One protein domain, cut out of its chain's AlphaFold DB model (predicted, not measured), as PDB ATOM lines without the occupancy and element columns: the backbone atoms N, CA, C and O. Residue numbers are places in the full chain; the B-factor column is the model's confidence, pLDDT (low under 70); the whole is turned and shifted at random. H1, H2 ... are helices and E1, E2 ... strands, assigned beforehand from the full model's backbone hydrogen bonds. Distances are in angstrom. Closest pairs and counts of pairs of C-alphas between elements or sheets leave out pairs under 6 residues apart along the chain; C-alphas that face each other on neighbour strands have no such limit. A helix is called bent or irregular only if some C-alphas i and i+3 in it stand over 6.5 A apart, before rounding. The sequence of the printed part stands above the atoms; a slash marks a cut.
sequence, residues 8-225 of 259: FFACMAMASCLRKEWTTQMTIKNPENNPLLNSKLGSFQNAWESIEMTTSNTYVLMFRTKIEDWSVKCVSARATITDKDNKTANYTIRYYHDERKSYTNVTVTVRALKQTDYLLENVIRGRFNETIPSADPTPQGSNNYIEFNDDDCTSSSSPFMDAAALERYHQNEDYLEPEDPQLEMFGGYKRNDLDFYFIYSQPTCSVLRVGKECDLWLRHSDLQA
ATOM      1  N   PHE A   8     -10.694  27.353   5.538       65.19
ATOM      2  CA  PHE A   8     -11.945  26.607   5.678       65.19
ATOM      3  C   PHE A   8     -11.918  25.592   6.830       65.19
ATOM      4  O   PHE A   8     -12.872  25.521   7.597       65.19
ATOM      5  N   PHE A   9     -10.837  24.826   6.995       65.50
ATOM      6  CA  PHE A   9     -10.701  23.881   8.106       65.50
ATOM      7  C   PHE A   9     -10.585  24.595   9.453       65.50
ATOM      8  O   PHE A   9     -11.140  24.102  10.430       65.50
ATOM      9  N   ALA A  10      -9.946  25.769   9.511       59.25
ATOM     10  CA  ALA A  10      -9.983  26.623  10.697       59.25
ATOM     11  C   ALA A  10     -11.414  27.107  10.981       59.25
ATOM     12  O   ALA A  10     -11.890  26.971  12.101       59.25
ATOM     13  N   CYS A  11     -12.132  27.571   9.956       60.59
ATOM     14  CA  CYS A  11     -13.548  27.932  10.025       60.59
ATOM     15  C   CYS A  11     -14.418  26.756  10.529       60.59
ATOM     16  O   CYS A  11     -15.236  26.940  11.427       60.59
ATOM     17  N   MET A  12     -14.214  25.532  10.025       61.66
ATOM     18  CA  MET A  12     -14.928  24.337  10.489       61.66
ATOM     19  C   MET A  12     -14.547  23.943  11.910       61.66
ATOM     20  O   MET A  12     -15.441  23.645  12.690       61.66
ATOM     21  N   ALA A  13     -13.265  23.944  12.278       58.03
ATOM     22  CA  ALA A  13     -12.830  23.667  13.646       58.03
ATOM     23  C   ALA A  13     -13.444  24.678  14.625       58.03
ATOM     24  O   ALA A  13     -13.985  24.284  15.651       58.03
ATOM     25  N   MET A  14     -13.473  25.961  14.261       59.19
ATOM     26  CA  MET A  14     -14.151  27.003  15.035       59.19
ATOM     27  C   MET A  14     -15.673  26.815  15.064       59.19
ATOM     28  O   MET A  14     -16.297  27.134  16.057       59.19
ATOM     29  N   ALA A  15     -16.306  26.273  14.026       57.94
ATOM     30  CA  ALA A  15     -17.743  26.000  14.068       57.94
ATOM     31  C   ALA A  15     -18.094  24.703  14.835       57.94
ATOM     32  O   ALA A  15     -19.159  24.607  15.440       57.94
ATOM     33  N   SER A  16     -17.210  23.697  14.814       52.12
ATOM     34  CA  SER A  16     -17.474  22.325  15.286       52.12
ATOM     35  C   SER A  16     -16.889  21.996  16.662       52.12
ATOM     36  O   SER A  16     -17.542  21.290  17.430       52.12
ATOM     37  N   CYS A  17     -15.720  22.530  17.036       44.28
ATOM     38  CA  CYS A  17     -15.125  22.317  18.364       44.28
ATOM     39  C   CYS A  17     -15.876  23.041  19.497       44.28
ATOM     40  O   CYS A  17     -15.511  22.890  20.659       44.28
ATOM     41  N   LEU A  18     -16.914  23.832  19.197       48.88
ATOM     42  CA  LEU A  18     -17.446  24.825  20.134       48.88
ATOM     43  C   LEU A  18     -18.825  24.518  20.731       48.88
ATOM     44  O   LEU A  18     -19.358  25.356  21.450       48.88
ATOM     45  N   ARG A  19     -19.399  23.325  20.516       43.91
ATOM     46  CA  ARG A  19     -20.710  22.999  21.116       43.91
ATOM     47  C   ARG A  19     -20.653  22.696  22.623       43.91
ATOM     48  O   ARG A  19     -21.627  22.968  23.312       43.91
ATOM     49  N   LYS A  20     -19.560  22.106  23.134       39.59
ATOM     50  CA  LYS A  20     -19.432  21.694  24.553       39.59
ATOM     51  C   LYS A  20     -18.270  22.364  25.290       39.59
ATOM     52  O   LYS A  20     -18.493  22.933  26.349       39.59
ATOM     53  N   GLU A  21     -17.053  22.369  24.739       39.19
ATOM     54  CA  GLU A  21     -15.895  22.965  25.432       39.19
ATOM     55  C   GLU A  21     -15.955  24.494  25.548       39.19
ATOM     56  O   GLU A  21     -15.429  25.043  26.512       39.19
ATOM     57  N   TRP A  22     -16.563  25.199  24.588       39.09
ATOM     58  CA  TRP A  22     -16.597  26.665  24.611       39.09
ATOM     59  C   TRP A  22     -17.493  27.178  25.733       39.09
ATOM     60  O   TRP A  22     -17.061  28.020  26.509       39.09
ATOM     61  N   THR A  23     -18.686  26.611  25.894       38.31
ATOM     62  CA  THR A  23     -19.604  26.957  26.983       38.31
ATOM     63  C   THR A  23     -18.962  26.701  28.345       38.31
ATOM     64  O   THR A  23     -18.957  27.578  29.203       38.31
ATOM     65  N   THR A  24     -18.314  25.548  28.530       33.91
ATOM     66  CA  THR A  24     -17.700  25.185  29.815       33.91
ATOM     67  C   THR A  24     -16.401  25.955  30.098       33.91
ATOM     68  O   THR A  24     -16.181  26.385  31.229       33.91
ATOM     69  N   GLN A  25     -15.538  26.195  29.101       32.25
ATOM     70  CA  GLN A  25     -14.286  26.937  29.318       32.25
ATOM     71  C   GLN A  25     -14.454  28.458  29.312       32.25
ATOM     72  O   GLN A  25     -13.708  29.115  30.033       32.25
ATOM     73  N   MET A  26     -15.430  29.022  28.593       34.34
ATOM     74  CA  MET A  26     -15.746  30.456  28.689       34.34
ATOM     75  C   MET A  26     -16.341  30.832  30.050       34.34
ATOM     76  O   MET A  26     -16.118  31.943  30.524       34.34
ATOM     77  N   THR A  27     -17.056  29.900  30.688       34.56
ATOM     78  CA  THR A  27     -17.632  30.084  32.031       34.56
ATOM     79  C   THR A  27     -16.557  30.049  33.127       34.56
ATOM     80  O   THR A  27     -16.658  30.764  34.118       34.56
ATOM     81  N   ILE A  28     -15.482  29.268  32.940       32.00
ATOM     82  CA  ILE A  28     -14.399  29.094  33.935       32.00
ATOM     83  C   ILE A  28     -13.225  30.060  33.707       32.00
ATOM     84  O   ILE A  28     -12.564  30.497  34.649       32.00
ATOM     85  N   LYS A  29     -12.955  30.419  32.455       28.95
ATOM     86  CA  LYS A  29     -12.019  31.471  32.076       28.95
ATOM     87  C   LYS A  29     -12.785  32.416  31.190       28.95
ATOM     88  O   LYS A  29     -12.955  32.093  30.027       28.95
ATOM     89  N   ASN A  30     -13.161  33.571  31.722       35.56
ATOM     90  CA  ASN A  30     -13.493  34.750  30.937       35.56
ATOM     91  C   ASN A  30     -12.475  34.878  29.784       35.56
ATOM     92  O   ASN A  30     -11.347  35.323  30.028       35.56
ATOM     93  N   PRO A  31     -12.786  34.473  28.539       38.03
ATOM     94  CA  PRO A  31     -12.026  34.939  27.405       38.03
ATOM     95  C   PRO A  31     -12.714  36.252  27.123       38.03
ATOM     96  O   PRO A  31     -13.688  36.329  26.369       38.03
ATOM     97  N   GLU A  32     -12.308  37.232  27.918       39.12
ATOM     98  CA  GLU A  32     -12.772  38.588  27.815       39.12
ATOM     99  C   GLU A  32     -13.008  38.894  26.341       39.12
ATOM    100  O   GLU A  32     -12.166  38.610  25.477       39.12
ATOM    101  N   ASN A  33     -14.172  39.474  26.085       45.41
ATOM    102  CA  ASN A  33     -14.440  40.390  24.996       45.41
ATOM    103  C   ASN A  33     -13.399  41.528  25.053       45.41
ATOM    104  O   ASN A  33     -13.748  42.679  25.273       45.41
ATOM    105  N   ASN A  34     -12.113  41.173  25.015       47.62
ATOM    106  CA  ASN A  34     -10.984  41.994  25.355       47.62
ATOM    107  C   ASN A  34     -10.659  42.718  24.069       47.62
ATOM    108  O   ASN A  34     -10.133  42.101  23.132       47.62
ATOM    109  N   PRO A  35     -10.927  44.018  24.005       49.47
ATOM    110  CA  PRO A  35     -10.634  44.793  22.820       49.47
ATOM    111  C   PRO A  35      -9.142  44.766  22.469       49.47
ATOM    112  O   PRO A  35      -8.778  44.999  21.325       49.47
ATOM    113  N   LEU A  36      -8.249  44.421  23.403       50.69
ATOM    114  CA  LEU A  36      -6.814  44.241  23.163       50.69
ATOM    115  C   LEU A  36      -6.472  42.883  22.526       50.69
ATOM    116  O   LEU A  36      -5.544  42.812  21.719       50.69
ATOM    117  N   LEU A  37      -7.204  41.806  22.840       48.34
ATOM    118  CA  LEU A  37      -7.067  40.526  22.123       48.34
ATOM    119  C   LEU A  37      -7.720  40.622  20.741       48.34
ATOM    120  O   LEU A  37      -7.120  40.223  19.742       48.34
ATOM    121  N   ASN A  38      -8.901  41.236  20.681       50.00
ATOM    122  CA  ASN A  38      -9.651  41.413  19.445       50.00
ATOM    123  C   ASN A  38      -9.078  42.520  18.562       50.00
ATOM    124  O   ASN A  38      -9.219  42.419  17.360       50.00
ATOM    125  N   SER A  39      -8.340  43.513  19.068       50.09
ATOM    126  CA  SER A  39      -7.624  44.480  18.208       50.09
ATOM    127  C   SER A  39      -6.495  43.827  17.413       50.09
ATOM    128  O   SER A  39      -6.261  44.214  16.271       50.09
ATOM    129  N   LYS A  40      -5.845  42.785  17.955       55.25
ATOM    130  CA  LYS A  40      -4.873  41.970  17.201       55.25
ATOM    131  C   LYS A  40      -5.533  41.099  16.129       55.25
ATOM    132  O   LYS A  40      -4.879  40.756  15.150       55.25
ATOM    133  N   LEU A  41      -6.808  40.752  16.312       53.69
ATOM    134  CA  LEU A  41      -7.627  39.986  15.367       53.69
ATOM    135  C   LEU A  41      -8.656  40.864  14.631       53.69
ATOM    136  O   LEU A  41      -9.509  40.330  13.935       53.69
ATOM    137  N   GLY A  42      -8.588  42.193  14.766       57.66
ATOM    138  CA  GLY A  42      -9.727  43.080  14.502       57.66
ATOM    139  C   GLY A  42     -10.123  43.128  13.035       57.66
ATOM    140  O   GLY A  42     -11.301  43.249  12.709       57.66
ATOM    141  N   SER A  43      -9.153  42.920  12.143       62.22
ATOM    142  CA  SER A  43      -9.402  42.732  10.712       62.22
ATOM    143  C   SER A  43     -10.251  41.493  10.418       62.22
ATOM    144  O   SER A  43     -11.009  41.486   9.460       62.22
ATOM    145  N   PHE A  44     -10.160  40.449  11.246       67.69
ATOM    146  CA  PHE A  44     -10.960  39.232  11.112       67.69
ATOM    147  C   PHE A  44     -12.339  39.346  11.759       67.69
ATOM    148  O   PHE A  44     -13.053  38.357  11.823       67.69
ATOM    149  N   GLN A  45     -12.734  40.508  12.269       75.25
ATOM    150  CA  GLN A  45     -14.064  40.716  12.849       75.25
ATOM    151  C   GLN A  45     -14.750  41.945  12.256       75.25
ATOM    152  O   GLN A  45     -15.739  42.412  12.802       75.25
ATOM    153  N   ASN A  46     -14.242  42.466  11.138       84.88
ATOM    154  CA  ASN A  46     -14.768  43.662  10.499       84.88
ATOM    155  C   ASN A  46     -16.107  43.372   9.795       84.88
ATOM    156  O   ASN A  46     -16.159  42.900   8.656       84.88
ATOM    157  N   ALA A  47     -17.202  43.675  10.489       89.56
ATOM    158  CA  ALA A  47     -18.562  43.450  10.022       89.56
ATOM    159  C   ALA A  47     -18.886  44.260   8.761       89.56
ATOM    160  O   ALA A  47     -19.526  43.741   7.846       89.56
ATOM    161  N   TRP A  48     -18.431  45.516   8.690       93.69
ATOM    162  CA  TRP A  48     -18.691  46.365   7.527       93.69
ATOM    163  C   TRP A  48     -17.968  45.852   6.280       93.69
ATOM    164  O   TRP A  48     -18.576  45.718   5.222       93.69
ATOM    165  N   GLU A  49     -16.700  45.470   6.419       91.06
ATOM    166  CA  GLU A  49     -15.938  44.863   5.325       91.06
ATOM    167  C   GLU A  49     -16.564  43.538   4.860       91.06
ATOM    168  O   GLU A  49     -16.676  43.293   3.657       91.06
ATOM    169  N   SER A  50     -17.075  42.713   5.782       90.94
ATOM    170  CA  SER A  50     -17.814  41.499   5.411       90.94
ATOM    171  C   SER A  50     -19.092  41.808   4.615       90.94
ATOM    172  O   SER A  50     -19.433  41.053   3.696       90.94
ATOM    173  N   ILE A  51     -19.801  42.899   4.929       94.31
ATOM    174  CA  ILE A  51     -20.952  43.366   4.137       94.31
ATOM    175  C   ILE A  51     -20.494  43.788   2.740       94.31
ATOM    176  O   ILE A  51     -21.066  43.329   1.747       94.31
ATOM    177  N   GLU A  52     -19.442  44.607   2.646       94.69
ATOM    178  CA  GLU A  52     -18.888  45.070   1.369       94.69
ATOM    179  C   GLU A  52     -18.489  43.882   0.477       94.69
ATOM    180  O   GLU A  52     -18.865  43.833  -0.697       94.69
ATOM    181  N   MET A  53     -17.842  42.855   1.037       92.12
ATOM    182  CA  MET A  53     -17.491  41.632   0.303       92.12
ATOM    183  C   MET A  53     -18.716  40.867  -0.219       92.12
ATOM    184  O   MET A  53     -18.645  40.256  -1.292       92.12
ATOM    185  N   THR A  54     -19.835  40.917   0.505       94.44
ATOM    186  CA  THR A  54     -21.095  40.238   0.156       94.44
ATOM    187  C   THR A  54     -21.873  40.973  -0.950       94.44
ATOM    188  O   THR A  54     -22.845  40.444  -1.486       94.44
ATOM    189  N   THR A  55     -21.441  42.170  -1.368       95.50
ATOM    190  CA  THR A  55     -22.016  42.861  -2.544       95.50
ATOM    191  C   THR A  55     -21.564  42.250  -3.869       95.50
ATOM    192  O   THR A  55     -22.346  42.073  -4.814       95.50
ATOM    193  N   SER A  56     -20.284  41.884  -3.914       94.06
ATOM    194  CA  SER A  56     -19.609  41.354  -5.100       94.06
ATOM    195  C   SER A  56     -19.624  39.828  -5.143       94.06
ATOM    196  O   SER A  56     -19.456  39.245  -6.211       94.06
ATOM    197  N   ASN A  57     -19.848  39.177  -4.000       94.94
ATOM    198  CA  ASN A  57     -19.824  37.728  -3.871       94.94
ATOM    199  C   ASN A  57     -21.101  37.213  -3.211       94.94
ATOM    200  O   ASN A  57     -21.598  37.802  -2.256       94.94
ATOM    201  N   THR A  58     -21.578  36.062  -3.675       95.88
ATOM    202  CA  THR A  58     -22.603  35.294  -2.962       95.88
ATOM    203  C   THR A  58     -21.931  34.427  -1.908       95.88
ATOM    204  O   THR A  58     -20.960  33.729  -2.212       95.88
ATOM    205  N   TYR A  59     -22.472  34.425  -0.696       94.94
ATOM    206  CA  TYR A  59     -22.074  33.505   0.367       94.94
ATOM    207  C   TYR A  59     -23.160  32.456   0.584       94.94
ATOM    208  O   TYR A  59     -24.340  32.744   0.413       94.94
ATOM    209  N   VAL A  60     -22.768  31.237   0.937       94.38
ATOM    210  CA  VAL A  60     -23.658  30.113   1.241       94.38
ATOM    211  C   VAL A  60     -23.444  29.642   2.670       94.38
ATOM    212  O   VAL A  60     -22.307  29.587   3.140       94.38
ATOM    213  N   LEU A  61     -24.530  29.302   3.359       89.62
ATOM    214  CA  LEU A  61     -24.466  28.711   4.691       89.62
ATOM    215  C   LEU A  61     -24.040  27.249   4.551       89.62
ATOM    216  O   LEU A  61     -24.746  26.441   3.946       89.62
ATOM    217  N   MET A  62     -22.880  26.914   5.103       84.56
ATOM    218  CA  MET A  62     -22.336  25.554   5.069       84.56
ATOM    219  C   MET A  62     -22.738  24.750   6.292       84.56
ATOM    220  O   MET A  62     -22.940  23.541   6.207       84.56
ATOM    221  N   PHE A  63     -22.795  25.419   7.437       77.81
ATOM    222  CA  PHE A  63     -23.044  24.778   8.709       77.81
ATOM    223  C   PHE A  63     -23.689  25.776   9.657       77.81
ATOM    224  O   PHE A  63     -23.265  26.926   9.730       77.81
ATOM    225  N   ARG A  64     -24.688  25.302  10.391       76.50
ATOM    226  CA  ARG A  64     -25.303  25.986  11.520       76.50
ATOM    227  C   ARG A  64     -25.363  24.990  12.665       76.50
ATOM    228  O   ARG A  64     -25.678  23.823  12.448       76.50
ATOM    229  N   THR A  65     -25.047  25.426  13.878       68.50
ATOM    230  CA  THR A  65     -25.054  24.535  15.051       68.50
ATOM    231  C   THR A  65     -26.461  24.138  15.508       68.50
ATOM    232  O   THR A  65     -26.586  23.203  16.299       68.50
ATOM    233  N   LYS A  66     -27.509  24.828  15.041       67.31
ATOM    234  CA  LYS A  66     -28.908  24.437  15.244       67.31
ATOM    235  C   LYS A  66     -29.192  23.116  14.543       67.31
ATOM    236  O   LYS A  66     -28.958  22.984  13.347       67.31
ATOM    237  N   ILE A  67     -29.714  22.150  15.290       53.16
ATOM    238  CA  ILE A  67     -29.966  20.792  14.793       53.16
ATOM    239  C   ILE A  67     -31.375  20.640  14.195       53.16
ATOM    240  O   ILE A  67     -31.646  19.645  13.533       53.16
ATOM    241  N   GLU A  68     -32.259  21.627  14.369       52.62
ATOM    242  CA  GLU A  68     -33.706  21.385  14.296       52.62
ATOM    243  C   GLU A  68     -34.473  22.007  13.124       52.62
ATOM    244  O   GLU A  68     -35.683  21.833  13.082       52.62
ATOM    245  N   ASP A  69     -33.828  22.593  12.108       59.88
ATOM    246  CA  ASP A  69     -34.556  23.040  10.901       59.88
ATOM    247  C   ASP A  69     -34.272  22.164   9.673       59.88
ATOM    248  O   ASP A  69     -33.269  22.307   8.975       59.88
ATOM    249  N   TRP A  70     -35.144  21.180   9.442       63.62
ATOM    250  CA  TRP A  70     -34.923  20.087   8.484       63.62
ATOM    251  C   TRP A  70     -35.431  20.492   7.092       63.62
ATOM    252  O   TRP A  70     -35.081  19.880   6.074       63.62
ATOM    253  N   SER A  71     -36.280  21.521   7.063       79.31
ATOM    254  CA  SER A  71     -36.994  22.025   5.901       79.31
ATOM    255  C   SER A  71     -36.185  23.083   5.146       79.31
ATOM    256  O   SER A  71     -36.281  23.136   3.922       79.31
ATOM    257  N   VAL A  72     -35.336  23.875   5.808       84.25
ATOM    258  CA  VAL A  72     -34.555  24.941   5.161       84.25
ATOM    259  C   VAL A  72     -33.192  24.437   4.681       84.25
ATOM    260  O   VAL A  72     -32.362  23.947   5.443       84.25
ATOM    261  N   LYS A  73     -32.936  24.571   3.376       87.62
ATOM    262  CA  LYS A  73     -31.708  24.108   2.708       87.62
ATOM    263  C   LYS A  73     -31.173  25.167   1.750       87.62
ATOM    264  O   LYS A  73     -31.870  26.109   1.381       87.62
ATOM    265  N   CYS A  74     -29.935  24.980   1.292       90.12
ATOM    266  CA  CYS A  74     -29.333  25.786   0.222       90.12
ATOM    267  C   CYS A  74     -29.387  27.303   0.490       90.12
ATOM    268  O   CYS A  74     -29.654  28.085  -0.425       90.12
ATOM    269  N   VAL A  75     -29.172  27.711   1.745       92.38
ATOM    270  CA  VAL A  75     -29.230  29.120   2.141       92.38
ATOM    271  C   VAL A  75     -28.050  29.868   1.531       92.38
ATOM    272  O   VAL A  75     -26.894  29.454   1.644       92.38
ATOM    273  N   SER A  76     -28.347  30.989   0.890       95.69
ATOM    274  CA  SER A  76     -27.377  31.879   0.270       95.69
ATOM    275  C   SER A  76     -27.732  33.331   0.543       95.69
ATOM    276  O   SER A  76     -28.903  33.662   0.707       95.69
ATOM    277  N   ALA A  77     -26.729  34.196   0.594       95.38
ATOM    278  CA  ALA A  77     -26.890  35.607   0.891       95.38
ATOM    279  C   ALA A  77     -26.063  36.465  -0.069       95.38
ATOM    280  O   ALA A  77     -24.928  36.122  -0.425       95.38
ATOM    281  N   ARG A  78     -26.642  37.601  -0.458       96.50
ATOM    282  CA  ARG A  78     -25.971  38.671  -1.197       96.50
ATOM    283  C   ARG A  78     -26.446  40.025  -0.682       96.50
ATOM    284  O   ARG A  78     -27.623  40.186  -0.384       96.50
ATOM    285  N   ALA A  79     -25.542  40.991  -0.600       96.12
ATOM    286  CA  ALA A  79     -25.814  42.307  -0.046       96.12
ATOM    287  C   ALA A  79     -25.922  43.365  -1.146       96.12
ATOM    288  O   ALA A  79     -25.283  43.271  -2.192       96.12
ATOM    289  N   THR A  80     -26.686  44.416  -0.882       96.75
ATOM    290  CA  THR A  80     -26.662  45.671  -1.637       96.75
ATOM    291  C   THR A  80     -26.520  46.806  -0.637       96.75
ATOM    292  O   THR A  80     -27.368  46.949   0.237       96.75
ATOM    293  N   ILE A  81     -25.443  47.590  -0.726       97.06
ATOM    294  CA  ILE A  81     -25.223  48.725   0.181       97.06
ATOM    295  C   ILE A  81     -26.315  49.764  -0.065       97.06
ATOM    296  O   ILE A  81     -26.528  50.174  -1.205       97.06
ATOM    297  N   THR A  82     -27.002  50.168   1.000       95.31
ATOM    298  CA  THR A  82     -28.041  51.203   0.947       95.31
ATOM    299  C   THR A  82     -27.486  52.559   1.353       95.31
ATOM    300  O   THR A  82     -27.819  53.560   0.728       95.31
ATOM    301  N   ASP A  83     -26.601  52.586   2.351       95.12
ATOM    302  CA  ASP A  83     -25.946  53.796   2.833       95.12
ATOM    303  C   ASP A  83     -24.572  53.432   3.408       95.12
ATOM    304  O   ASP A  83     -24.455  52.616   4.326       95.12
ATOM    305  N   LYS A  84     -23.518  54.021   2.842       95.00
ATOM    306  CA  LYS A  84     -22.138  53.760   3.261       95.00
ATOM    307  C   LYS A  84     -21.773  54.496   4.549       95.00
ATOM    308  O   LYS A  84     -21.001  53.959   5.341       95.00
ATOM    309  N   ASP A  85     -22.340  55.677   4.773       93.50
ATOM    310  CA  ASP A  85     -22.025  56.516   5.929       93.50
ATOM    311  C   ASP A  85     -22.693  55.954   7.186       93.50
ATOM    312  O   ASP A  85     -22.057  55.814   8.230       93.50
ATOM    313  N   ASN A  86     -23.949  55.516   7.053       92.44
ATOM    314  CA  ASN A  86     -24.680  54.833   8.124       92.44
ATOM    315  C   ASN A  86     -24.376  53.330   8.224       92.44
ATOM    316  O   ASN A  86     -24.962  52.643   9.068       92.44
ATOM    317  N   LYS A  87     -23.487  52.822   7.362       95.75
ATOM    318  CA  LYS A  87     -23.073  51.416   7.290       95.75
ATOM    319  C   LYS A  87     -24.258  50.449   7.225       95.75
ATOM    320  O   LYS A  87     -24.316  49.457   7.961       95.75
ATOM    321  N   THR A  88     -25.215  50.736   6.344       95.94
ATOM    322  CA  THR A  88     -26.406  49.909   6.126       95.94
ATOM    323  C   THR A  88     -26.418  49.244   4.753       95.94
ATOM    324  O   THR A  88     -25.911  49.773   3.760       95.94
ATOM    325  N   ALA A  89     -27.033  48.066   4.688       96.38
ATOM    326  CA  ALA A  89     -27.215  47.307   3.458       96.38
ATOM    327  C   ALA A  89     -28.512  46.493   3.494       96.38
ATOM    328  O   ALA A  89     -29.064  46.239   4.558       96.38
ATOM    329  N   ASN A  90     -28.963  46.031   2.334       96.25
ATOM    330  CA  ASN A  90     -30.032  45.050   2.201       96.25
ATOM    331  C   ASN A  90     -29.424  43.706   1.815       96.25
ATOM    332  O   ASN A  90     -28.804  43.578   0.759       96.25
ATOM    333  N   TYR A  91     -29.601  42.707   2.671       95.06
ATOM    334  CA  TYR A  91     -29.268  41.322   2.376       95.06
ATOM    335  C   TYR A  91     -30.458  40.660   1.699       95.06
ATOM    336  O   TYR A  91     -31.519  40.530   2.297       95.06
ATOM    337  N   THR A  92     -30.269  40.202   0.468       95.56
ATOM    338  CA  THR A  92     -31.168  39.239  -0.162       95.56
ATOM    339  C   THR A  92     -30.702  37.845   0.226       95.56
ATOM    340  O   THR A  92     -29.656  37.374  -0.234       95.56
ATOM    341  N   ILE A  93     -31.475  37.195   1.088       94.00
ATOM    342  CA  ILE A  93     -31.275  35.810   1.492       94.00
ATOM    343  C   ILE A  93     -32.190  34.932   0.647       94.00
ATOM    344  O   ILE A  93     -33.395  35.158   0.581       94.00
ATOM    345  N   ARG A  94     -31.617  33.916   0.012       95.25
ATOM    346  CA  ARG A  94     -32.344  32.909  -0.757       95.25
ATOM    347  C   ARG A  94     -32.129  31.543  -0.138       95.25
ATOM    348  O   ARG A  94     -30.982  31.134   0.029       95.25
ATOM    349  N   TYR A  95     -33.208  30.819   0.123       92.88
ATOM    350  CA  TYR A  95     -33.162  29.448   0.624       92.88
ATOM    351  C   TYR A  95     -34.219  28.580  -0.056       92.88
ATOM    352  O   TYR A  95     -35.157  29.079  -0.676       92.88
ATOM    353  N   TYR A  96     -34.023  27.269   0.015       91.06
ATOM    354  CA  TYR A  96     -34.941  26.258  -0.484       91.06
ATOM    355  C   TYR A  96     -35.714  25.654   0.683       91.06
ATOM    356  O   TYR A  96     -35.094  25.161   1.626       91.06
ATOM    357  N   HIS A  97     -37.041  25.661   0.598       89.19
ATOM    358  CA  HIS A  97     -37.903  25.018   1.580       89.19
ATOM    359  C   HIS A  97     -38.312  23.627   1.084       89.19
ATOM    360  O   HIS A  97     -38.952  23.480   0.041       89.19
ATOM    361  N   ASP A  98     -37.964  22.590   1.838       84.69
ATOM    362  CA  ASP A  98     -38.082  21.202   1.403       84.69
ATOM    363  C   ASP A  98     -39.528  20.706   1.371       84.69
ATOM    364  O   ASP A  98     -39.868  19.904   0.511       84.69
ATOM    365  N   GLU A  99     -40.406  21.201   2.242       85.25
ATOM    366  CA  GLU A  99     -41.828  20.822   2.207       85.25
ATOM    367  C   GLU A  99     -42.567  21.483   1.033       85.25
ATOM    368  O   GLU A  99     -43.262  20.807   0.280       85.25
ATOM    369  N   ARG A 100     -42.345  22.787   0.809       87.19
ATOM    370  CA  ARG A 100     -42.947  23.563  -0.294       87.19
ATOM    371  C   ARG A 100     -42.269  23.347  -1.645       87.19
ATOM    372  O   ARG A 100     -42.746  23.873  -2.648       87.19
ATOM    373  N   LYS A 101     -41.134  22.640  -1.677       90.38
ATOM    374  CA  LYS A 101     -40.320  22.359  -2.874       90.38
ATOM    375  C   LYS A 101     -40.025  23.602  -3.723       90.38
ATOM    376  O   LYS A 101     -40.006  23.545  -4.951       90.38
ATOM    377  N   SER A 102     -39.799  24.739  -3.074       92.44
ATOM    378  CA  SER A 102     -39.637  26.033  -3.738       92.44
ATOM    379  C   SER A 102     -38.565  26.883  -3.065       92.44
ATOM    380  O   SER A 102     -38.148  26.622  -1.936       92.44
ATOM    381  N   TYR A 103     -38.063  27.868  -3.811       93.12
ATOM    382  CA  TYR A 103     -37.123  28.852  -3.293       93.12
ATOM    383  C   TYR A 103     -37.869  30.086  -2.804       93.12
ATOM    384  O   TYR A 103     -38.678  30.643  -3.547       93.12
ATOM    385  N   THR A 104     -37.499  30.554  -1.620       91.12
ATOM    386  CA  THR A 104     -37.968  31.816  -1.050       91.12
ATOM    387  C   THR A 104     -36.821  32.818  -1.064       91.12
ATOM    388  O   THR A 104     -35.673  32.465  -0.782       91.12
ATOM    389  N   ASN A 105     -37.132  34.067  -1.415       93.06
ATOM    390  CA  ASN A 105     -36.217  35.196  -1.301       93.06
ATOM    391  C   ASN A 105     -36.739  36.135  -0.220       93.06
ATOM    392  O   ASN A 105     -37.902  36.531  -0.253       93.06
ATOM    393  N   VAL A 106     -35.860  36.522   0.691       91.62
ATOM    394  CA  VAL A 106     -36.171  37.413   1.803       91.62
ATOM    395  C   VAL A 106     -35.179  38.553   1.800       91.62
ATOM    396  O   VAL A 106     -33.987  38.347   1.569       91.62
ATOM    397  N   THR A 107     -35.670  39.749   2.090       93.25
ATOM    398  CA  THR A 107     -34.818  40.913   2.289       93.25
ATOM    399  C   THR A 107     -34.687  41.201   3.777       93.25
ATOM    400  O   THR A 107     -35.682  41.385   4.480       93.25
ATOM    401  N   VAL A 108     -33.446  41.268   4.244       92.62
ATOM    402  CA  VAL A 108     -33.091  41.683   5.601       92.62
ATOM    403  C   VAL A 108     -32.310  42.983   5.495       92.62
ATOM    404  O   VAL A 108     -31.227  43.014   4.907       92.62
ATOM    405  N   THR A 109     -32.841  44.062   6.057       94.44
ATOM    406  CA  THR A 109     -32.090  45.312   6.181       94.44
ATOM    407  C   THR A 109     -31.108  45.148   7.328       94.44
ATOM    408  O   THR A 109     -31.491  44.745   8.425       94.44
ATOM    409  N   VAL A 110     -29.836  45.435   7.088       94.75
ATOM    410  CA  VAL A 110     -28.765  45.279   8.068       94.75
ATOM    411  C   VAL A 110     -28.046  46.592   8.328       94.75
ATOM    412  O   VAL A 110     -27.960  47.458   7.455       94.75
ATOM    413  N   ARG A 111     -27.487  46.710   9.530       94.69
ATOM    414  CA  ARG A 111     -26.592  47.785   9.953       94.69
ATOM    415  C   ARG A 111     -25.364  47.184  10.626       94.69
ATOM    416  O   ARG A 111     -25.507  46.341  11.510       94.69
ATOM    417  N   ALA A 112     -24.173  47.632  10.237       94.00
ATOM    418  CA  ALA A 112     -22.960  47.310  10.978       94.00
ATOM    419  C   ALA A 112     -22.884  48.179  12.239       94.00
ATOM    420  O   ALA A 112     -23.025  49.400  12.174       94.00
ATOM    421  N   LEU A 113     -22.670  47.542  13.384       90.75
ATOM    422  CA  LEU A 113     -22.580  48.182  14.687       90.75
ATOM    423  C   LEU A 113     -21.261  47.827  15.360       90.75
ATOM    424  O   LEU A 113     -20.668  46.766  15.144       90.75
ATOM    425  N   LYS A 114     -20.825  48.746  16.212       86.00
ATOM    426  CA  LYS A 114     -19.613  48.628  17.005       86.00
ATOM    427  C   LYS A 114     -19.992  48.404  18.458       86.00
ATOM    428  O   LYS A 114     -20.756  49.192  19.013       86.00
ATOM    429  N   GLN A 115     -19.468  47.346  19.064       79.12
ATOM    430  CA  GLN A 115     -19.603  47.149  20.506       79.12
ATOM    431  C   GLN A 115     -18.734  48.151  21.271       79.12
ATOM    432  O   GLN A 115     -17.770  48.703  20.731       79.12
ATOM    433  N   THR A 116     -19.058  48.376  22.545       74.06
ATOM    434  CA  THR A 116     -18.225  49.192  23.436       74.06
ATOM    435  C   THR A 116     -16.783  48.683  23.418       74.06
ATOM    436  O   THR A 116     -16.539  47.478  23.389       74.06
ATOM    437  N   ASP A 117     -15.841  49.622  23.370       71.44
ATOM    438  CA  ASP A 117     -14.390  49.404  23.336       71.44
ATOM    439  C   ASP A 117     -13.807  48.751  22.067       71.44
ATOM    440  O   ASP A 117     -12.586  48.708  21.917       71.44
ATOM    441  N   TYR A 118     -14.624  48.335  21.093       72.12
ATOM    442  CA  TYR A 118     -14.115  47.886  19.791       72.12
ATOM    443  C   TYR A 118     -13.631  49.057  18.928       72.12
ATOM    444  O   TYR A 118     -14.176  50.165  18.958       72.12
ATOM    445  N   LEU A 119     -12.610  48.788  18.106       78.00
ATOM    446  CA  LEU A 119     -12.073  49.752  17.139       78.00
ATOM    447  C   LEU A 119     -12.897  49.811  15.845       78.00
ATOM    448  O   LEU A 119     -13.037  50.884  15.265       78.00
ATOM    449  N   LEU A 120     -13.442  48.671  15.415       83.25
ATOM    450  CA  LEU A 120     -14.202  48.493  14.175       83.25
ATOM    451  C   LEU A 120     -15.559  47.857  14.475       83.25
ATOM    452  O   LEU A 120     -15.720  47.203  15.504       83.25
ATOM    453  N   GLU A 121     -16.520  48.028  13.568       88.00
ATOM    454  CA  GLU A 121     -17.802  47.331  13.651       88.00
ATOM    455  C   GLU A 121     -17.583  45.826  13.595       88.00
ATOM    456  O   GLU A 121     -16.877  45.326  12.721       88.00
ATOM    457  N   ASN A 122     -18.222  45.111  14.507       83.06
ATOM    458  CA  ASN A 122     -18.063  43.669  14.665       83.06
ATOM    459  C   ASN A 122     -19.397  42.937  14.855       83.06
ATOM    460  O   ASN A 122     -19.431  41.724  15.076       83.06
ATOM    461  N   VAL A 123     -20.500  43.673  14.736       86.44
ATOM    462  CA  VAL A 123     -21.862  43.155  14.820       86.44
ATOM    463  C   VAL A 123     -22.636  43.602  13.590       86.44
ATOM    464  O   VAL A 123     -22.542  44.757  13.180       86.44
ATOM    465  N   ILE A 124     -23.419  42.702  13.006       91.44
ATOM    466  CA  ILE A 124     -24.485  43.054  12.067       91.44
ATOM    467  C   ILE A 124     -25.794  42.963  12.832       91.44
ATOM    468  O   ILE A 124     -26.144  41.893  13.312       91.44
ATOM    469  N   ARG A 125     -26.528  44.069  12.918       91.38
ATOM    470  CA  ARG A 125     -27.920  44.053  13.362       91.38
ATOM    471  C   ARG A 125     -28.820  43.974  12.144       91.38
ATOM    472  O   ARG A 125     -28.750  44.850  11.285       91.38
ATOM    473  N   GLY A 126     -29.624  42.924  12.055       90.56
ATOM    474  CA  GLY A 126     -30.550  42.674  10.960       90.56
ATOM    475  C   GLY A 126     -32.004  42.820  11.388       90.56
ATOM    476  O   GLY A 126     -32.382  42.401  12.482       90.56
ATOM    477  N   ARG A 127     -32.821  43.361  10.488       88.69
ATOM    478  CA  ARG A 127     -34.271  43.449  10.622       88.69
ATOM    479  C   ARG A 127     -34.946  42.959   9.351       88.69
ATOM    480  O   ARG A 127     -34.612  43.380   8.243       88.69
ATOM    481  N   PHE A 128     -35.898  42.055   9.526       85.19
ATOM    482  CA  PHE A 128     -36.737  41.564   8.441       85.19
ATOM    483  C   PHE A 128     -37.787  42.636   8.106       85.19
ATOM    484  O   PHE A 128     -38.345  43.253   9.012       85.19
ATOM    485  N   ASN A 129     -38.063  42.845   6.816       70.94
ATOM    486  CA  ASN A 129     -39.080  43.778   6.301       70.94
ATOM    487  C   ASN A 129     -38.755  45.285   6.476       70.94
ATOM    488  O   ASN A 129     -39.454  46.043   7.149       70.94
ATOM    489  N   GLU A 130     -37.700  45.704   5.769       67.12
ATOM    490  CA  GLU A 130     -37.382  47.053   5.249       67.12
ATOM    491  C   GLU A 130     -37.079  48.206   6.218       67.12
ATOM    492  O   GLU A 130     -36.344  49.118   5.830       67.12
ATOM    493  N   THR A 131     -37.542  48.202   7.470       80.19
ATOM    494  CA  THR A 131     -37.149  49.287   8.391       80.19
ATOM    495  C   THR A 131     -35.672  49.181   8.776       80.19
ATOM    496  O   THR A 131     -35.161  48.104   9.080       80.19
ATOM    497  N   ILE A 132     -34.972  50.320   8.764       84.94
ATOM    498  CA  ILE A 132     -33.557  50.384   9.136       84.94
ATOM    499  C   ILE A 132     -33.407  49.937  10.603       84.94
ATOM    500  O   ILE A 132     -34.098  50.486  11.473       84.94
ATOM    501  N   PRO A 133     -32.521  48.969  10.899       85.50
ATOM    502  CA  PRO A 133     -32.303  48.514  12.264       85.50
ATOM    503  C   PRO A 133     -31.803  49.641  13.166       85.50
ATOM    504  O   PRO A 133     -31.003  50.482  12.748       85.50
ATOM    505  N   SER A 134     -32.258  49.662  14.418       81.25
ATOM    506  CA  SER A 134     -31.879  50.714  15.367       81.25
ATOM    507  C   SER A 134     -30.378  50.681  15.672       81.25
ATOM    508  O   SER A 134     -29.792  49.610  15.832       81.25
ATOM    509  N   ALA A 135     -29.747  51.856  15.770       82.81
ATOM    510  CA  ALA A 135     -28.378  51.965  16.288       82.81
ATOM    511  C   ALA A 135     -28.332  51.729  17.809       82.81
ATOM    512  O   ALA A 135     -27.308  51.297  18.333       82.81
ATOM    513  N   ASP A 136     -29.466  51.946  18.479       75.69
ATOM    514  CA  ASP A 136     -29.626  51.819  19.920       75.69
ATOM    515  C   ASP A 136     -30.484  50.602  20.305       75.69
ATOM    516  O   ASP A 136     -31.447  50.281  19.601       75.69
ATOM    517  N   PRO A 137     -30.192  49.956  21.446       67.56
ATOM    518  CA  PRO A 137     -28.987  50.150  22.249       67.56
ATOM    519  C   PRO A 137     -27.755  49.575  21.537       67.56
ATOM    520  O   PRO A 137     -27.871  48.690  20.677       67.56
ATOM    521  N   THR A 138     -26.569  50.049  21.927       67.50
ATOM    522  CA  THR A 138     -25.302  49.450  21.497       67.50
ATOM    523  C   THR A 138     -25.327  47.947  21.797       67.50
ATOM    524  O   THR A 138     -25.679  47.568  22.919       67.50
ATOM    525  N   PRO A 139     -24.999  47.078  20.824       69.00
ATOM    526  CA  PRO A 139     -25.016  45.641  21.040       69.00
ATOM    527  C   PRO A 139     -24.060  45.286  22.176       69.00
ATOM    528  O   PRO A 139     -22.894  45.686  22.193       69.00
ATOM    529  N   GLN A 140     -24.582  44.548  23.147       61.22
ATOM    530  CA  GLN A 140     -23.800  44.059  24.272       61.22
ATOM    531  C   GLN A 140     -22.799  43.004  23.806       61.22
ATOM    532  O   GLN A 140     -23.028  42.367  22.782       61.22
ATOM    533  N   GLY A 141     -21.695  42.831  24.547       55.16
ATOM    534  CA  GLY A 141     -20.665  41.812  24.295       55.16
ATOM    535  C   GLY A 141     -21.264  40.447  23.939       55.16
ATOM    536  O   GLY A 141     -22.292  40.072  24.499       55.16
ATOM    537  N   SER A 142     -20.600  39.660  23.080       48.66
ATOM    538  CA  SER A 142     -21.086  38.323  22.673       48.66
ATOM    539  C   SER A 142     -21.371  37.376  23.851       48.66
ATOM    540  O   SER A 142     -22.040  36.361  23.679       48.66
ATOM    541  N   ASN A 143     -20.853  37.693  25.041       47.12
ATOM    542  CA  ASN A 143     -20.897  36.864  26.243       47.12
ATOM    543  C   ASN A 143     -21.867  37.378  27.320       47.12
ATOM    544  O   ASN A 143     -22.010  36.716  28.341       47.12
ATOM    545  N   ASN A 144     -22.585  38.490  27.104       38.34
ATOM    546  CA  ASN A 144     -23.553  39.018  28.087       38.34
ATOM    547  C   ASN A 144     -24.840  38.175  28.220       38.34
ATOM    548  O   ASN A 144     -25.785  38.573  28.890       38.34
ATOM    549  N   TYR A 145     -24.869  37.007  27.586       43.25
ATOM    550  CA  TYR A 145     -26.020  36.116  27.470       43.25
ATOM    551  C   TYR A 145     -25.744  34.720  28.046       43.25
ATOM    552  O   TYR A 145     -26.384  33.745  27.663       43.25
ATOM    553  N   ILE A 146     -24.733  34.598  28.906       39.41
ATOM    554  CA  ILE A 146     -24.519  33.378  29.682       39.41
ATOM    555  C   ILE A 146     -25.179  33.623  31.039       39.41
ATOM    556  O   ILE A 146     -24.551  34.145  31.960       39.41
ATOM    557  N   GLU A 147     -26.474  33.315  31.139       34.62
ATOM    558  CA  GLU A 147     -27.070  33.065  32.450       34.62
ATOM    559  C   GLU A 147     -26.319  31.882  33.069       34.62
ATOM    560  O   GLU A 147     -26.079  30.863  32.424       34.62
ATOM    561  N   PHE A 148     -25.877  32.058  34.312       33.78
ATOM    562  CA  PHE A 148     -25.159  31.052  35.091       33.78
ATOM    563  C   PHE A 148     -26.164  29.984  35.556       33.78
ATOM    564  O   PHE A 148     -26.500  29.896  36.732       33.78
ATOM    565  N   ASN A 149     -26.720  29.226  34.613       33.56
ATOM    566  CA  ASN A 149     -27.452  27.996  34.874       33.56
ATOM    567  C   ASN A 149     -27.006  26.985  33.816       33.56
ATOM    568  O   ASN A 149     -27.093  27.249  32.619       33.56
ATOM    569  N   ASP A 150     -26.466  25.866  34.289       32.16
ATOM    570  CA  ASP A 150     -25.509  24.984  33.605       32.16
ATOM    571  C   ASP A 150     -25.969  24.307  32.295       32.16
ATOM    572  O   ASP A 150     -25.213  23.513  31.743       32.16
ATOM    573  N   ASP A 151     -27.131  24.642  31.732       36.12
ATOM    574  CA  ASP A 151     -27.667  23.957  30.551       36.12
ATOM    575  C   ASP A 151     -28.151  24.880  29.411       36.12
ATOM    576  O   ASP A 151     -28.348  24.388  28.299       36.12
ATOM    577  N   ASP A 152     -28.265  26.207  29.594       33.56
ATOM    578  CA  ASP A 152     -28.920  27.062  28.589       33.56
ATOM    579  C   ASP A 152     -28.300  28.456  28.372       33.56
ATOM    580  O   ASP A 152     -28.385  29.357  29.193       33.56
ATOM    581  N   CYS A 153     -27.732  28.686  27.181       35.00
ATOM    582  CA  CYS A 153     -27.146  29.975  26.763       35.00
ATOM    583  C   CYS A 153     -28.200  31.027  26.336       35.00
ATOM    584  O   CYS A 153     -28.245  31.433  25.176       35.00
ATOM    585  N   THR A 154     -29.166  31.398  27.169       35.34
ATOM    586  CA  THR A 154     -30.277  32.292  26.769       35.34
ATOM    587  C   THR A 154     -29.818  33.721  26.445       35.34
ATOM    588  O   THR A 154     -29.285  34.446  27.279       35.34
ATOM    589  N   SER A 155     -30.084  34.187  25.214       36.19
ATOM    590  CA  SER A 155     -29.898  35.597  24.854       36.19
ATOM    591  C   SER A 155     -31.069  36.463  25.325       36.19
ATOM    592  O   SER A 155     -31.968  36.752  24.539       36.19
ATOM    593  N   SER A 156     -31.085  36.859  26.599       34.97
ATOM    594  CA  SER A 156     -32.079  37.792  27.151       34.97
ATOM    595  C   SER A 156     -31.627  39.251  27.019       34.97
ATOM    596  O   SER A 156     -30.606  39.642  27.574       34.97
ATOM    597  N   SER A 157     -32.421  40.104  26.361       36.34
ATOM    598  CA  SER A 157     -32.222  41.567  26.337       36.34
ATOM    599  C   SER A 157     -32.437  42.252  27.698       36.34
ATOM    600  O   SER A 157     -32.282  43.469  27.801       36.34
ATOM    601  N   SER A 158     -32.826  41.492  28.723       36.19
ATOM    602  CA  SER A 158     -33.012  41.946  30.097       36.19
ATOM    603  C   SER A 158     -31.832  41.470  30.944       36.19
ATOM    604  O   SER A 158     -31.659  40.253  31.070       36.19
ATOM    605  N   PRO A 159     -31.040  42.368  31.562       36.62
ATOM    606  CA  PRO A 159     -30.153  41.955  32.636       36.62
ATOM    607  C   PRO A 159     -31.046  41.401  33.750       36.62
ATOM    608  O   PRO A 159     -31.799  42.152  34.365       36.62
ATOM    609  N   PHE A 160     -30.985  40.084  33.954       39.31
ATOM    610  CA  PHE A 160     -31.776  39.318  34.922       39.31
ATOM    611  C   PHE A 160     -33.277  39.270  34.590       39.31
ATOM    612  O   PHE A 160     -34.059  40.118  35.021       39.31
ATOM    613  N   MET A 161     -33.705  38.261  33.825       38.97
ATOM    614  CA  MET A 161     -35.110  37.850  33.866       38.97
ATOM    615  C   MET A 161     -35.344  37.051  35.152       38.97
ATOM    616  O   MET A 161     -34.565  36.165  35.486       38.97
ATOM    617  N   ASP A 162     -36.397  37.379  35.902       42.41
ATOM    618  CA  ASP A 162     -36.823  36.535  37.022       42.41
ATOM    619  C   ASP A 162     -37.284  35.166  36.478       42.41
ATOM    620  O   ASP A 162     -37.802  35.078  35.362       42.41
ATOM    621  N   ALA A 163     -37.080  34.095  37.249       44.81
ATOM    622  CA  ALA A 163     -37.381  32.714  36.867       44.81
ATOM    623  C   ALA A 163     -38.806  32.508  36.301       44.81
ATOM    624  O   ALA A 163     -38.997  31.696  35.396       44.81
ATOM    625  N   ALA A 164     -39.796  33.292  36.737       46.16
ATOM    626  CA  ALA A 164     -41.161  33.260  36.209       46.16
ATOM    627  C   ALA A 164     -41.292  33.848  34.786       46.16
ATOM    628  O   ALA A 164     -42.248  33.563  34.059       46.16
ATOM    629  N   ALA A 165     -40.374  34.717  34.357       48.12
ATOM    630  CA  ALA A 165     -40.270  35.164  32.967       48.12
ATOM    631  C   ALA A 165     -39.577  34.114  32.082       48.12
ATOM    632  O   ALA A 165     -40.003  33.928  30.943       48.12
ATOM    633  N   LEU A 166     -38.603  33.378  32.628       44.88
ATOM    634  CA  LEU A 166     -37.935  32.263  31.949       44.88
ATOM    635  C   LEU A 166     -38.907  31.097  31.681       44.88
ATOM    636  O   LEU A 166     -38.973  30.596  30.560       44.88
ATOM    637  N   GLU A 167     -39.749  30.730  32.653       45.88
ATOM    638  CA  GLU A 167     -40.788  29.699  32.467       45.88
ATOM    639  C   GLU A 167     -41.810  30.072  31.380       45.88
ATOM    640  O   GLU A 167     -42.212  29.223  30.587       45.88
ATOM    641  N   ARG A 168     -42.184  31.355  31.267       50.12
ATOM    642  CA  ARG A 168     -43.043  31.845  30.169       50.12
ATOM    643  C   ARG A 168     -42.341  31.848  28.811       50.12
ATOM    644  O   ARG A 168     -43.015  31.798  27.785       50.12
ATOM    645  N   TYR A 169     -41.015  31.934  28.795       45.28
ATOM    646  CA  TYR A 169     -40.207  31.916  27.578       45.28
ATOM    647  C   TYR A 169     -40.100  30.497  27.010       45.28
ATOM    648  O   TYR A 169     -40.359  30.290  25.829       45.28
ATOM    649  N   HIS A 170     -39.829  29.511  27.871       45.38
ATOM    650  CA  HIS A 170     -39.791  28.096  27.487       45.38
ATOM    651  C   HIS A 170     -41.167  27.539  27.088       45.38
ATOM    652  O   HIS A 170     -41.247  26.646  26.254       45.38
ATOM    653  N   GLN A 171     -42.264  28.084  27.628       43.94
ATOM    654  CA  GLN A 171     -43.623  27.664  27.258       43.94
ATOM    655  C   GLN A 171     -44.091  28.152  25.873       43.94
ATOM    656  O   GLN A 171     -45.161  27.741  25.434       43.94
ATOM    657  N   ASN A 172     -43.326  29.007  25.181       44.56
ATOM    658  CA  ASN A 172     -43.725  29.623  23.908       44.56
ATOM    659  C   ASN A 172     -42.816  29.261  22.716       44.56
ATOM    660  O   ASN A 172     -42.908  29.905  21.671       44.56
ATOM    661  N   GLU A 173     -41.954  28.244  22.829       47.22
ATOM    662  CA  GLU A 173     -41.074  27.821  21.719       47.22
ATOM    663  C   GLU A 173     -41.814  27.119  20.557       47.22
ATOM    664  O   GLU A 173     -41.203  26.831  19.532       47.22
ATOM    665  N   ASP A 174     -43.134  26.929  20.668       43.38
ATOM    666  CA  ASP A 174     -43.952  26.106  19.764       43.38
ATOM    667  C   ASP A 174     -44.836  26.887  18.767       43.38
ATOM    668  O   ASP A 174     -45.847  26.378  18.283       43.38
ATOM    669  N   TYR A 175     -44.466  28.115  18.397       48.84
ATOM    670  CA  TYR A 175     -45.138  28.827  17.298       48.84
ATOM    671  C   TYR A 175     -44.194  29.070  16.123       48.84
ATOM    672  O   TYR A 175     -43.782  30.193  15.841       48.84
ATOM    673  N   LEU A 176     -43.897  27.999  15.383       50.84
ATOM    674  CA  LEU A 176     -43.556  28.133  13.971       50.84
ATOM    675  C   LEU A 176     -44.824  28.599  13.249       50.84
ATOM    676  O   LEU A 176     -45.663  27.779  12.886       50.84
ATOM    677  N   GLU A 177     -44.986  29.907  13.043       55.94
ATOM    678  CA  GLU A 177     -45.825  30.355  11.933       55.94
ATOM    679  C   GLU A 177     -45.075  29.968  10.656       55.94
ATOM    680  O   GLU A 177     -44.039  30.576  10.368       55.94
ATOM    681  N   PRO A 178     -45.538  28.962   9.890       58.00
ATOM    682  CA  PRO A 178     -44.762  28.368   8.803       58.00
ATOM    683  C   PRO A 178     -44.561  29.313   7.617       58.00
ATOM    684  O   PRO A 178     -44.157  28.863   6.561       58.00
ATOM    685  N   GLU A 179     -44.908  30.590   7.731       68.06
ATOM    686  CA  GLU A 179     -44.851  31.569   6.650       68.06
ATOM    687  C   GLU A 179     -43.986  32.784   7.008       68.06
ATOM    688  O   GLU A 179     -43.720  33.610   6.133       68.06
ATOM    689  N   ASP A 180     -43.526  32.911   8.263       81.31
ATOM    690  CA  ASP A 180     -42.618  33.989   8.649       81.31
ATOM    691  C   ASP A 180     -41.159  33.580   8.383       81.31
ATOM    692  O   ASP A 180     -40.639  32.666   9.031       81.31
ATOM    693  N   PRO A 181     -40.439  34.265   7.478       80.88
ATOM    694  CA  PRO A 181     -39.106  33.817   7.101       80.88
ATOM    695  C   PRO A 181     -38.050  33.951   8.205       80.88
ATOM    696  O   PRO A 181     -37.032  33.262   8.156       80.88
ATOM    697  N   GLN A 182     -38.251  34.830   9.197       81.50
ATOM    698  CA  GLN A 182     -37.350  34.897  10.350       81.50
ATOM    699  C   GLN A 182     -37.501  33.634  11.198       81.50
ATOM    700  O   GLN A 182     -36.493  33.073  11.632       81.50
ATOM    701  N   LEU A 183     -38.740  33.179  11.397       79.06
ATOM    702  CA  LEU A 183     -39.046  31.956  12.136       79.06
ATOM    703  C   LEU A 183     -38.604  30.709  11.374       79.06
ATOM    704  O   LEU A 183     -37.985  29.840  11.973       79.06
ATOM    705  N   GLU A 184     -38.811  30.651  10.059       80.62
ATOM    706  CA  GLU A 184     -38.312  29.540   9.234       80.62
ATOM    707  C   GLU A 184     -36.785  29.424   9.273       80.62
ATOM    708  O   GLU A 184     -36.230  28.337   9.186       80.62
ATOM    709  N   MET A 185     -36.072  30.550   9.354       79.19
ATOM    710  CA  MET A 185     -34.614  30.519   9.351       79.19
ATOM    711  C   MET A 185     -34.018  30.312  10.741       79.19
ATOM    712  O   MET A 185     -32.993  29.645  10.859       79.19
ATOM    713  N   PHE A 186     -34.570  30.939  11.778       76.56
ATOM    714  CA  PHE A 186     -33.942  31.012  13.102       76.56
ATOM    715  C   PHE A 186     -34.790  30.379  14.213       76.56
ATOM    716  O   PHE A 186     -34.267  30.121  15.297       76.56
ATOM    717  N   GLY A 187     -36.048  30.025  13.944       72.00
ATOM    718  CA  GLY A 187     -37.027  29.508  14.905       72.00
ATOM    719  C   GLY A 187     -37.247  30.400  16.127       72.00
ATOM    720  O   GLY A 187     -36.804  31.550  16.183       72.00
ATOM    721  N   GLY A 188     -37.929  29.846  17.129       68.62
ATOM    722  CA  GLY A 188     -38.297  30.572  18.341       68.62
ATOM    723  C   GLY A 188     -39.380  31.616  18.069       68.62
ATOM    724  O   GLY A 188     -40.352  31.342  17.376       68.62
ATOM    725  N   TYR A 189     -39.215  32.817  18.618       64.00
ATOM    726  CA  TYR A 189     -40.161  33.926  18.479       64.00
ATOM    727  C   TYR A 189     -39.611  35.018  17.560       64.00
ATOM    728  O   TYR A 189     -38.398  35.245  17.464       64.00
ATOM    729  N   LYS A 190     -40.530  35.748  16.925       71.50
ATOM    730  CA  LYS A 190     -40.212  36.851  16.021       71.50
ATOM    731  C   LYS A 190     -39.538  37.983  16.795       71.50
ATOM    732  O   LYS A 190     -40.076  38.477  17.788       71.50
ATOM    733  N   ARG A 191     -38.360  38.410  16.340       75.38
ATOM    734  CA  ARG A 191     -37.570  39.481  16.968       75.38
ATOM    735  C   ARG A 191     -37.545  40.703  16.073       75.38
ATOM    736  O   ARG A 191     -37.332  40.582  14.870       75.38
ATOM    737  N   ASN A 192     -37.665  41.883  16.675       77.44
ATOM    738  CA  ASN A 192     -37.537  43.141  15.937       77.44
ATOM    739  C   ASN A 192     -36.137  43.311  15.339       77.44
ATOM    740  O   ASN A 192     -36.013  43.762  14.208       77.44
ATOM    741  N   ASP A 193     -35.102  42.938  16.089       81.31
ATOM    742  CA  ASP A 193     -33.710  42.987  15.656       81.31
ATOM    743  C   ASP A 193     -33.013  41.662  15.988       81.31
ATOM    744  O   ASP A 193     -33.252  41.056  17.038       81.31
ATOM    745  N   LEU A 194     -32.143  41.217  15.083       82.38
ATOM    746  CA  LEU A 194     -31.248  40.078  15.264       82.38
ATOM    747  C   LEU A 194     -29.803  40.545  15.159       82.38
ATOM    748  O   LEU A 194     -29.397  41.060  14.120       82.38
ATOM    749  N   ASP A 195     -29.029  40.321  16.215       85.62
ATOM    750  CA  ASP A 195     -27.606  40.641  16.240       85.62
ATOM    751  C   ASP A 195     -26.771  39.411  15.861       85.62
ATOM    752  O   ASP A 195     -26.871  38.345  16.475       85.62
ATOM    753  N   PHE A 196     -25.935  39.589  14.843       84.50
ATOM    754  CA  PHE A 196     -24.974  38.624  14.327       84.50
ATOM    755  C   PHE A 196     -23.574  39.094  14.721       84.50
ATOM    756  O   PHE A 196     -23.086  40.109  14.218       84.50
ATOM    757  N   TYR A 197     -22.921  38.365  15.619       81.44
ATOM    758  CA  TYR A 197     -21.601  38.718  16.138       81.44
ATOM    759  C   TYR A 197     -20.519  38.021  15.321       81.44
ATOM    760  O   TYR A 197     -20.535  36.795  15.195       81.44
ATOM    761  N   PHE A 198     -19.560  38.773  14.783       78.06
ATOM    762  CA  PHE A 198     -18.442  38.174  14.063       78.06
ATOM    763  C   PHE A 198     -17.457  37.536  15.031       78.06
ATOM    764  O   PHE A 198     -16.809  38.214  15.824       78.06
ATOM    765  N   ILE A 199     -17.307  36.219  14.916       72.38
ATOM    766  CA  ILE A 199     -16.215  35.488  15.561       72.38
ATOM    767  C   ILE A 199     -14.983  35.570  14.663       72.38
ATOM    768  O   ILE A 199     -13.873  35.816  15.137       72.38
ATOM    769  N   TYR A 200     -15.201  35.368  13.362       71.94
ATOM    770  CA  TYR A 200     -14.161  35.344  12.348       71.94
ATOM    771  C   TYR A 200     -14.725  35.749  10.984       71.94
ATOM    772  O   TYR A 200     -15.836  35.372  10.624       71.94
ATOM    773  N   SER A 201     -13.946  36.477  10.199       78.31
ATOM    774  CA  SER A 201     -14.299  36.952   8.873       78.31
ATOM    775  C   SER A 201     -13.057  37.000   8.007       78.31
ATOM    776  O   SER A 201     -12.031  37.575   8.371       78.31
ATOM    777  N   GLN A 202     -13.159  36.376   6.846       82.00
ATOM    778  CA  GLN A 202     -12.182  36.451   5.780       82.00
ATOM    779  C   GLN A 202     -12.896  36.461   4.426       82.00
ATOM    780  O   GLN A 202     -14.029  35.991   4.325       82.00
ATOM    781  N   PRO A 203     -12.207  36.863   3.342       83.88
ATOM    782  CA  PRO A 203     -12.789  36.873   1.998       83.88
ATOM    783  C   PRO A 203     -13.344  35.527   1.502       83.88
ATOM    784  O   PRO A 203     -14.052  35.488   0.501       83.88
ATOM    785  N   THR A 204     -12.947  34.417   2.135       84.50
ATOM    786  CA  THR A 204     -13.367  33.055   1.767       84.50
ATOM    787  C   THR A 204     -14.500  32.548   2.662       84.50
ATOM    788  O   THR A 204     -15.449  31.963   2.152       84.50
ATOM    789  N   CYS A 205     -14.425  32.745   3.982       83.94
ATOM    790  CA  CYS A 205     -15.453  32.306   4.927       83.94
ATOM    791  C   CYS A 205     -15.602  33.271   6.100       83.94
ATOM    792  O   CYS A 205     -14.643  33.928   6.504       83.94
ATOM    793  N   SER A 206     -16.799  33.277   6.678       83.88
ATOM    794  CA  SER A 206     -17.112  33.990   7.914       83.88
ATOM    795  C   SER A 206     -17.798  33.045   8.892       83.88
ATOM    796  O   SER A 206     -18.635  32.232   8.498       83.88
ATOM    797  N   VAL A 207     -17.444  33.167  10.167       80.44
ATOM    798  CA  VAL A 207     -18.114  32.512  11.288       80.44
ATOM    799  C   VAL A 207     -18.828  33.583  12.100       80.44
ATOM    800  O   VAL A 207     -18.190  34.491  12.642       80.44
ATOM    801  N   LEU A 208     -20.150  33.471  12.173       79.19
ATOM    802  CA  LEU A 208     -21.003  34.395  12.911       79.19
ATOM    803  C   LEU A 208     -21.713  33.659  14.038       79.19
ATOM    804  O   LEU A 208     -22.078  32.497  13.885       79.19
ATOM    805  N   ARG A 209     -21.955  34.349  15.148       77.75
ATOM    806  CA  ARG A 209     -22.833  33.875  16.215       77.75
ATOM    807  C   ARG A 209     -24.176  34.589  16.150       77.75
ATOM    808  O   ARG A 209     -24.208  35.815  16.067       77.75
ATOM    809  N   VAL A 210     -25.259  33.825  16.263       75.12
ATOM    810  CA  VAL A 210     -26.645  34.308  16.283       75.12
ATOM    811  C   VAL A 210     -27.355  33.664  17.470       75.12
ATOM    812  O   VAL A 210     -27.653  32.473  17.464       75.12
ATOM    813  N   GLY A 211     -27.574  34.421  18.547       70.25
ATOM    814  CA  GLY A 211     -28.099  33.856  19.798       70.25
ATOM    815  C   GLY A 211     -27.211  32.730  20.359       70.25
ATOM    816  O   GLY A 211     -26.046  32.966  20.702       70.25
ATOM    817  N   LYS A 212     -27.769  31.511  20.459       63.53
ATOM    818  CA  LYS A 212     -27.073  30.279  20.898       63.53
ATOM    819  C   LYS A 212     -26.274  29.595  19.783       63.53
ATOM    820  O   LYS A 212     -25.568  28.625  20.044       63.53
ATOM    821  N   GLU A 213     -26.405  30.060  18.547       70.12
ATOM    822  CA  GLU A 213     -25.980  29.318  17.367       70.12
ATOM    823  C   GLU A 213     -24.753  29.938  16.708       70.12
ATOM    824  O   GLU A 213     -24.525  31.144  16.800       70.12
ATOM    825  N   CYS A 214     -23.964  29.107  16.031       75.12
ATOM    826  CA  CYS A 214     -22.870  29.539  15.175       75.12
ATOM    827  C   CYS A 214     -23.140  29.129  13.732       75.12
ATOM    828  O   CYS A 214     -23.446  27.967  13.454       75.12
ATOM    829  N   ASP A 215     -22.937  30.080  12.832       81.88
ATOM    830  CA  ASP A 215     -23.050  29.919  11.397       81.88
ATOM    831  C   ASP A 215     -21.683  29.984  10.744       81.88
ATOM    832  O   ASP A 215     -20.931  30.935  10.952       81.88
ATOM    833  N   LEU A 216     -21.412  29.027   9.865       85.00
ATOM    834  CA  LEU A 216     -20.309  29.078   8.924       85.00
ATOM    835  C   LEU A 216     -20.835  29.422   7.535       85.00
ATOM    836  O   LEU A 216     -21.528  28.624   6.898       85.00
ATOM    837  N   TRP A 217     -20.417  30.575   7.038       89.31
ATOM    838  CA  TRP A 217     -20.690  31.043   5.690       89.31
ATOM    839  C   TRP A 217     -19.444  30.904   4.824       89.31
ATOM    840  O   TRP A 217     -18.348  31.277   5.237       89.31
ATOM    841  N   LEU A 218     -19.611  30.387   3.610       90.56
ATOM    842  CA  LEU A 218     -18.548  30.197   2.626       90.56
ATOM    843  C   LEU A 218     -18.871  30.986   1.363       90.56
ATOM    844  O   LEU A 218     -20.008  30.990   0.897       90.56
ATOM    845  N   ARG A 219     -17.870  31.615   0.759       94.12
ATOM    846  CA  ARG A 219     -18.016  32.241  -0.550       94.12
ATOM    847  C   ARG A 219     -18.333  31.175  -1.599       94.12
ATOM    848  O   ARG A 219     -17.588  30.215  -1.785       94.12
ATOM    849  N   HIS A 220     -19.428  31.365  -2.328       93.75
ATOM    850  CA  HIS A 220     -19.970  30.369  -3.252       93.75
ATOM    851  C   HIS A 220     -18.961  29.909  -4.319       93.75
ATOM    852  O   HIS A 220     -18.938  28.734  -4.671       93.75
ATOM    853  N   SER A 221     -18.086  30.797  -4.807       93.38
ATOM    854  CA  SER A 221     -17.059  30.440  -5.799       93.38
ATOM    855  C   SER A 221     -16.041  29.411  -5.295       93.38
ATOM    856  O   SER A 221     -15.428  28.722  -6.106       93.38
ATOM    857  N   ASP A 222     -15.863  29.287  -3.977       91.06
ATOM    858  CA  ASP A 222     -14.940  28.323  -3.370       91.06
ATOM    859  C   ASP A 222     -15.622  26.987  -3.032       91.06
ATOM    860  O   ASP A 222     -14.938  26.007  -2.727       91.06
ATOM    861  N   LEU A 223     -16.957  26.918  -3.121       88.56
ATOM    862  CA  LEU A 223     -17.758  25.763  -2.707       88.56
ATOM    863  C   LEU A 223     -17.315  24.472  -3.395       88.56
ATOM    864  O   LEU A 223     -17.060  23.477  -2.723       88.56
ATOM    865  N   GLN A 224     -17.192  24.482  -4.724       89.31
ATOM    866  CA  GLN A 224     -16.821  23.282  -5.474       89.31
ATOM    867  C   GLN A 224     -15.446  22.759  -5.043       89.31
ATOM    868  O   GLN A 224     -15.297  21.579  -4.733       89.31
ATOM    869  N   ALA A 225     -14.456  23.650  -4.968       87.56
ATOM    870  CA  ALA A 225     -13.101  23.288  -4.577       87.56
ATOM    871  C   ALA A 225     -13.053  22.719  -3.150       87.56
ATOM    872  O   ALA A 225     -12.305  21.772  -2.893       87.56
TER     873      ALA A 225
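AT A GLANCE: This is residues 8 to 225 of the 259 residues of the protein "Putative salivary lipocalin" of Ixodes ricinus (UniProt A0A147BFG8). A closed barrel of eight strands, E1 to E8 in ring order, makes the core, with H1, H5, H7 and H8 packed on its outside and the sheet curling round H5. H2, H3 and H6 lie away from the barrel, and the long link of residues 129 to 162, with no named element, leads from E5 to H6. The printed part has 218 residues, with H1 to H5, E1 to E5, H6, H7, E6 to E8 and H8 in chain order; neighbour strands are antiparallel and the class is mixed. It is compact, with a radius of gyration of the C-alphas of 17.0 A and spans of 43 by 42 by 35 A.

HOW THE PARTS SIT: Begin at H1, residues 8 to 16, outside the barrel over E7, residues 205 to 210, and E8, residues 213 to 219; the closest C-alphas of H1 and E8 are Ala 15 and Cys 214, 6.3 A. H2, residues 21 to 28, and H3, residues 35 to 40, are not on the barrel. H4, residues 42 to 45, stands at the sheet's level; its closest C-alpha to E6, residues 194 to 201, is Phe 44, 4.6 A from Ser 201. H5, residues 47 to 56, runs across E2, residues 72 to 83, at 76 degrees on the local plane; their closest C-alphas are Thr 55 and Ala 79, 4.6 A. E1, residues 59 to 64, E2, E3, residues 88 to 97, E4, residues 102 to 113, and E5, residues 123 to 128, form a meander, consecutive antiparallel hairpins; E6, E7 and E8 form another. Within hydrogen-bond range find N 59 and O 77, 3.0 A; N 78 and O 92, 3.0 A; N 91 and O 108, 2.8 A; N 111 and O 125, 2.9 A; N 124 and O 196, 2.9 A; N 197 and O 209, 2.9 A; N 208 and O 215, 2.9 A; and, closing the ring, N 60 and O 218, 2.8 A. H6, residues 163 to 170, is not on the barrel. H7, residues 181 to 186, lies outside it, over none of its strands; the closest C-alphas of H7 and E2 are Met 185 and Val 72, 7.0 A. H8, residues 220 to 225, is irregular, with C-alphas 221 and 224 7.2 A apart; its C-alpha 220 is 5.2 A from Tyr 59 of E1, their closest C-alphas. Every O i to N i+4 pair is within hydrogen-bond range in H1, H2 and H7, against 1 of 2 in H3, 5 of 6 in H5, 3 of 4 in H6 and 0 of 2 in H8, where 2 of 3 O i to N i+3 pairs are; H4 is too short for such a pair.

IN THESE COORDINATES: Find C-alpha 8 at (-11.945, 26.607, 5.678), where H1 begins. H5 runs 15.3 A, E2 30.2 A with a bend of 60 degrees at residue 75, and E3 27.8 A. E4 runs 33.5 A from C-alpha 102 at (-39.637, 26.033, -3.738). H8 ends at C-alpha 225, (-13.101, 23.288, -4.577).

THE WHOLE: The C-alphas of Ala 164 and Ala 225 are the farthest apart, 50.5 A. The printed part has no cut; the link from E5 to H6, 34 residues, is long. Mean pLDDT of the printed part is 70.9, with 90 residues under 70, among them residues 8 to 44 and 137 to 179.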